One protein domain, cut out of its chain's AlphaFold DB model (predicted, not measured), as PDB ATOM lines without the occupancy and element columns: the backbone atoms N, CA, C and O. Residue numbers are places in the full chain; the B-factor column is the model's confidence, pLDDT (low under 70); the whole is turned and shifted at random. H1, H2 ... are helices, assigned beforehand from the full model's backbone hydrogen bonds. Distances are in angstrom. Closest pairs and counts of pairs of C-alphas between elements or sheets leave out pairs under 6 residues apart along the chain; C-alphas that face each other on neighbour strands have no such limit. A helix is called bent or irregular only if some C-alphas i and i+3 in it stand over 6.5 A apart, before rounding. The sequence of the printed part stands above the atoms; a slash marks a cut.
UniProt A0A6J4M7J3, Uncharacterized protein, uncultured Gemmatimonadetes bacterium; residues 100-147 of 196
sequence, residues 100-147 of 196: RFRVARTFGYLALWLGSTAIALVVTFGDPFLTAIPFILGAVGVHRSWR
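Overview. This is residues 100 to 147 of the 196 residues of an uncharacterized protein of uncultured Gemmatimonadetes bacterium (UniProt A0A6J4M7J3). Two long helices, H1 and H2, lie side by side along their lengths and run opposite ways, a helical hairpin in the outline of a rod. The link and its borders, residues 124 to 129, stick out at one end. The printed part has 48 residues with two named helices, H1 then H2, and no named strand; the class is all helix. It is only just loose, close to compact, with a radius of gyration of the C-alphas of 11.9 A, and spans 37 by 16 by 7 A.

Along the chain. H1, residues 100 to 124, begins at C-alpha 100 (265.366, 239.565, 77.263) and is 35.5 A long from first to last C-alpha. H2, residues 128 to 145, is 26.1 A long and ends at C-alpha 145 (272.097, 236.084, 88.200). H2 is neither bent nor irregular, but only just: C-alphas 131 and 134 are 6.2 A apart.

Arrangement. H1 and H2 touch, with 20 pairs of C-alphas within 8 A. Their closest C-alphas, those of Trp 113 and Gly 138, are 5.9 A apart. The two helices run opposite ways at a shallow tilt of 9 degrees. In H1 every O i to N i+4 pair is within hydrogen-bond range; in H2, 11 of 14 are.

Size, cuts and confidence. The two C-alphas farthest apart, those of Arg 100 and Phe 125, are 37.2 A apart. The printed part has no cut, and the link from H1 to H2 is tight. No printed residue is under 70 in pLDDT.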
ATOM      1  N   ARG A 100     266.648 240.274  77.101       86.88
ATOM      2  CA  ARG A 100     265.366 239.565  77.263       86.88
ATOM      3  C   ARG A 100     265.501 238.256  78.040       86.88
ATOM      4  O   ARG A 100     264.694 237.994  78.921       86.88
ATOM      5  N   PHE A 101     266.549 237.473  77.788       87.44
ATOM      6  CA  PHE A 101     266.773 236.213  78.505       87.44
ATOM      7  C   PHE A 101     267.173 236.437  79.962       87.44
ATOM      8  O   PHE A 101     266.794 235.654  80.832       87.44
ATOM      9  N   ARG A 102     267.900 237.522  80.255       87.50
ATOM     10  CA  ARG A 102     268.230 237.895  81.639       87.50
ATOM     11  C   ARG A 102     266.974 238.294  82.396       87.50
ATOM     12  O   ARG A 102     266.749 237.808  83.499       87.50
ATOM     13  N   VAL A 103     266.142 239.124  81.774       89.56
ATOM     14  CA  VAL A 103     264.867 239.574  82.335       89.56
ATOM     15  C   VAL A 103     263.935 238.385  82.570       89.56
ATOM     16  O   VAL A 103     263.468 238.201  83.688       89.56
ATOM     17  N   ALA A 104     263.755 237.511  81.577       91.44
ATOM     18  CA  ALA A 104     262.927 236.311  81.706       91.44
ATOM     19  C   ALA A 104     263.411 235.387  82.836       91.44
ATOM     20  O   ALA A 104     262.621 234.960  83.676       91.44
ATOM     21  N   ARG A 105     264.725 235.132  82.923       89.25
ATOM     22  CA  ARG A 105     265.311 234.330  84.008       89.25
ATOM     23  C   ARG A 105     265.124 234.984  85.378       89.25
ATOM     24  O   ARG A 105     264.872 234.287  86.355       89.25
ATOM     25  N   THR A 106     265.224 236.310  85.444       89.00
ATOM     26  CA  THR A 106     265.001 237.082  86.674       89.00
ATOM     27  C   THR A 106     263.558 236.970  87.135       89.00
ATOM     28  O   THR A 106     263.330 236.673  88.300       89.00
ATOM     29  N   PHE A 107     262.593 237.128  86.226       92.88
ATOM     30  CA  PHE A 107     261.179 236.923  86.535       92.88
ATOM     31  C   PHE A 107     260.892 235.489  86.982       92.88
ATOM     32  O   PHE A 107     260.147 235.302  87.937       92.88
ATOM     33  N   GLY A 108     261.529 234.488  86.366       92.31
ATOM     34  CA  GLY A 108     261.429 233.098  86.812       92.31
ATOM     35  C   GLY A 108     261.920 232.899  88.250       92.31
ATOM     36  O   GLY A 108     261.217 232.299  89.061       92.31
ATOM     37  N   TYR A 109     263.090 233.446  88.600       88.19
ATOM     38  CA  TYR A 109     263.594 233.392  89.978       88.19
ATOM     39  C   TYR A 109     262.725 234.177  90.956       88.19
ATOM     40  O   TYR A 109     262.484 233.696  92.059       88.19
ATOM     41  N   LEU A 110     262.233 235.350  90.557       89.50
ATOM     42  CA  LEU A 110     261.354 236.173  91.378       89.50
ATOM     43  C   LEU A 110     260.025 235.461  91.655       89.50
ATOM     44  O   LEU A 110     259.582 235.436  92.795       89.50
ATOM     45  N   ALA A 111     259.419 234.841  90.640       93.38
ATOM     46  CA  ALA A 111     258.183 234.080  90.787       93.38
ATOM     47  C   ALA A 111     258.371 232.870  91.715       93.38
ATOM     48  O   ALA A 111     257.576 232.676  92.634       93.38
ATOM     49  N   LEU A 112     259.453 232.102  91.528       90.50
ATOM     50  CA  LEU A 112     259.801 230.982  92.411       90.50
ATOM     51  C   LEU A 112     259.993 231.457  93.858       90.50
ATOM     52  O   LEU A 112     259.504 230.836  94.798       90.50
ATOM     53  N   TRP A 113     260.690 232.576  94.028       88.19
ATOM     54  CA  TRP A 113     260.991 233.152  95.326       88.19
ATOM     55  C   TRP A 113     259.746 233.680  96.047       88.19
ATOM     56  O   TRP A 113     259.524 233.322  97.206       88.19
ATOM     57  N   LEU A 114     258.896 234.454  95.366       90.31
ATOM     58  CA  LEU A 114     257.618 234.926  95.907       90.31
ATOM     59  C   LEU A 114     256.714 233.748  96.279       90.31
ATOM     60  O   LEU A 114     256.150 233.737  97.370       90.31
ATOM     61  N   GLY A 115     256.649 232.723  95.422       92.31
ATOM     62  CA  GLY A 115     255.927 231.485  95.707       92.31
ATOM     63  C   GLY A 115     256.443 230.793  96.971       92.31
ATOM     64  O   GLY A 115     255.659 230.488  97.867       92.31
ATOM     65  N   SER A 116     257.762 230.611  97.096       87.75
ATOM     66  CA  SER A 116     258.361 229.998  98.291       87.75
ATOM     67  C   SER A 116     258.133 230.817  99.564       87.75
ATOM     68  O   SER A 116     257.884 230.245 100.620       87.75
ATOM     69  N   THR A 117     258.158 232.149  99.461       86.81
ATOM     70  CA  THR A 117     257.961 233.054 100.600       86.81
ATOM     71  C   THR A 117     256.510 233.019 101.069       86.81
ATOM     72  O   THR A 117     256.260 232.947 102.268       86.81
ATOM     73  N   ALA A 118     255.551 232.994 100.137       89.88
ATOM     74  CA  ALA A 118     254.136 232.842 100.461       89.88
ATOM     75  C   ALA A 118     253.857 231.503 101.164       89.88
ATOM     76  O   ALA A 118     253.181 231.483 102.190       89.88
ATOM     77  N   ILE A 119     254.431 230.398 100.668       90.75
ATOM     78  CA  ILE A 119     254.309 229.078 101.309       90.75
ATOM     79  C   ILE A 119     254.923 229.100 102.714       90.75
ATOM     80  O   ILE A 119     254.286 228.654 103.665       90.75
ATOM     81  N   ALA A 120     256.134 229.647 102.865       87.62
ATOM     82  CA  ALA A 120     256.799 229.744 104.160       87.62
ATOM     83  C   ALA A 120     255.975 230.563 105.160       87.62
ATOM     84  O   ALA A 120     255.817 230.137 106.299       87.62
ATOM     85  N   LEU A 121     255.399 231.692 104.738       86.81
ATOM     86  CA  LEU A 121     254.568 232.547 105.588       86.81
ATOM     87  C   LEU A 121     253.308 231.821 106.086       86.81
ATOM     88  O   LEU A 121     252.957 231.950 107.256       86.81
ATOM     89  N   VAL A 122     252.671 231.019 105.228       90.50
ATOM     90  CA  VAL A 122     251.507 230.195 105.602       90.50
ATOM     91  C   VAL A 122     251.898 229.081 106.580       90.50
ATOM     92  O   VAL A 122     251.192 228.850 107.556       90.50
ATOM     93  N   VAL A 123     253.023 228.398 106.344       90.12
ATOM     94  CA  VAL A 123     253.465 227.257 107.168       90.12
ATOM     95  C   VAL A 123     253.998 227.698 108.532       90.12
ATOM     96  O   VAL A 123     253.775 227.019 109.528       90.12
ATOM     97  N   THR A 124     254.713 228.822 108.587       88.19
ATOM     98  CA  THR A 124     255.431 229.262 109.796       88.19
ATOM     99  C   THR A 124     254.615 230.175 110.704       88.19
ATOM    100  O   THR A 124     255.130 230.597 111.734       88.19
ATOM    101  N   PHE A 125     253.360 230.481 110.343       84.62
ATOM    102  CA  PHE A 125     252.419 231.273 111.146       84.62
ATOM    103  C   PHE A 125     253.064 232.501 111.824       84.62
ATOM    104  O   PHE A 125     252.826 232.797 112.992       84.62
ATOM    105  N   GLY A 126     253.883 233.234 111.065       72.69
ATOM    106  CA  GLY A 126     254.420 234.527 111.485       72.69
ATOM    107  C   GLY A 126     255.766 234.513 112.210       72.69
ATOM    108  O   GLY A 126     256.114 235.548 112.770       72.69
ATOM    109  N   ASP A 127     256.547 233.426 112.184       86.69
ATOM    110  CA  ASP A 127     257.941 233.490 112.652       86.69
ATOM    111  C   ASP A 127     258.790 234.394 111.716       86.69
ATOM    112  O   ASP A 127     259.021 234.058 110.542       86.69
ATOM    113  N   PRO A 128     259.272 235.558 112.196       83.00
ATOM    114  CA  PRO A 128     260.009 236.506 111.364       83.00
ATOM    115  C   PRO A 128     261.406 235.997 110.972       83.00
ATOM    116  O   PRO A 128     261.954 236.425 109.956       83.00
ATOM    117  N   PHE A 129     261.999 235.074 111.734       85.88
ATOM    118  CA  PHE A 129     263.336 234.555 111.445       85.88
ATOM    119  C   PHE A 129     263.303 233.522 110.321       85.88
ATOM    120  O   PHE A 129     264.149 233.554 109.423       85.88
ATOM    121  N   LEU A 130     262.296 232.644 110.313       84.31
ATOM    122  CA  LEU A 130     262.151 231.627 109.267       84.31
ATOM    123  C   LEU A 130     261.762 232.224 107.910       84.31
ATOM    124  O   LEU A 130     262.150 231.691 106.870       84.31
ATOM    125  N   THR A 131     261.057 233.355 107.902       85.12
ATOM    126  CA  THR A 131     260.699 234.074 106.668       85.12
ATOM    127  C   THR A 131     261.857 234.908 106.101       85.12
ATOM    128  O   THR A 131     261.945 235.086 104.884       85.12
ATOM    129  N   ALA A 132     262.807 235.352 106.934       86.56
ATOM    130  CA  ALA A 132     263.956 236.148 106.492       86.56
ATOM    131  C   ALA A 132     264.990 235.349 105.671       86.56
ATOM    132  O   ALA A 132     265.567 235.871 104.715       86.56
ATOM    133  N   ILE A 133     265.221 234.072 105.996       87.81
ATOM    134  CA  ILE A 133     266.208 233.220 105.304       87.81
ATOM    135  C   ILE A 133     265.924 233.078 103.792       87.81
ATOM    136  O   ILE A 133     266.817 233.388 102.993       87.81
ATOM    137  N   PRO A 134     264.723 232.648 103.343       85.38
ATOM    138  CA  PRO A 134     264.426 232.541 101.915       85.38
ATOM    139  C   PRO A 134     264.443 233.909 101.226       85.38
ATOM    140  O   PRO A 134     264.862 233.998 100.070       85.38
ATOM    141  N   PHE A 135     264.073 234.985 101.935       85.12
ATOM    142  CA  PHE A 135     264.171 236.354 101.428       85.12
ATOM    143  C   PHE A 135     265.613 236.695 101.021       85.12
ATOM    144  O   PHE A 135     265.869 237.051  99.868       85.12
ATOM    145  N   ILE A 136     266.570 236.502 101.936       90.06
ATOM    146  CA  ILE A 136     267.994 236.790 101.705       90.06
ATOM    147  C   ILE A 136     268.567 235.893 100.602       90.06
ATOM    148  O   ILE A 136     269.242 236.388  99.696       90.06
ATOM    149  N   LEU A 137     268.281 234.587 100.630       89.69
ATOM    150  CA  LEU A 137     268.770 233.650  99.611       89.69
ATOM    151  C   LEU A 137     268.256 234.001  98.209       89.69
ATOM    152  O   LEU A 137     269.030 233.980  97.248       89.69
ATOM    153  N   GLY A 138     266.980 234.374  98.090       87.62
ATOM    154  CA  GLY A 138     266.397 234.821  96.828       87.62
ATOM    155  C   GLY A 138     267.016 236.116  96.320       87.62
ATOM    156  O   GLY A 138     267.426 236.178  95.161       87.62
ATOM    157  N   ALA A 139     267.175 237.115  97.192       88.06
ATOM    158  CA  ALA A 139     267.823 238.378  96.842       88.06
ATOM    159  C   ALA A 139     269.267 238.164  96.351       88.06
ATOM    160  O   ALA A 139     269.655 238.684  95.301       88.06
ATOM    161  N   VAL A 140     270.049 237.327  97.048       90.44
ATOM    162  CA  VAL A 140     271.415 236.961  96.638       90.44
ATOM    163  C   VAL A 140     271.413 236.205  95.307       90.44
ATOM    164  O   VAL A 140     272.268 236.469  94.459       90.44
ATOM    165  N   GLY A 141     270.463 235.293  95.091       87.19
ATOM    166  CA  GLY A 141     270.317 234.543  93.842       87.19
ATOM    167  C   GLY A 141     269.997 235.443  92.646       87.19
ATOM    168  O   GLY A 141     270.670 235.363  91.613       87.19
ATOM    169  N   VAL A 142     269.032 236.352  92.804       87.00
ATOM    170  CA  VAL A 142     268.671 237.353  91.791       87.00
ATOM    171  C   VAL A 142     269.871 238.245  91.485       87.00
ATOM    172  O   VAL A 142     270.275 238.339  90.324       87.00
ATOM    173  N   HIS A 143     270.518 238.802  92.508       87.56
ATOM    174  CA  HIS A 143     271.691 239.657  92.337       87.56
ATOM    175  C   HIS A 143     272.857 238.927  91.646       87.56
ATOM    176  O   HIS A 143     273.467 239.461  90.718       87.56
ATOM    177  N   ARG A 144     273.138 237.670  92.018       86.00
ATOM    178  CA  ARG A 144     274.158 236.846  91.347       86.00
ATOM    179  C   ARG A 144     273.806 236.548  89.895       86.00
ATOM    180  O   ARG A 144     274.705 236.508  89.059       86.00
ATOM    181  N   SER A 145     272.526 236.369  89.573       85.56
ATOM    182  CA  SER A 145     272.097 236.084  88.200       85.56
ATOM    183  C   SER A 145     272.325 237.253  87.231       85.56
ATOM    184  O   SER A 145     272.435 237.025  86.025       85.56
ATOM    185  N   TRP A 146     272.458 238.475  87.756       85.62
ATOM    186  CA  TRP A 146     272.722 239.692  86.981       85.62
ATOM    187  C   TRP A 146     274.212 239.950  86.732       85.62
ATOM    188  O   TRP A 146     274.555 240.766  85.873       85.62
ATOM    189  N   ARG A 147     275.109 239.242  87.429       84.38
ATOM    190  CA  ARG A 147     276.557 239.347  87.210       84.38
ATOM    191  C   ARG A 147     276.974 238.484  86.009       84.38
ATOM    192  O   ARG A 147     276.641 237.304  85.928       84.38
TER     193      ARG A 147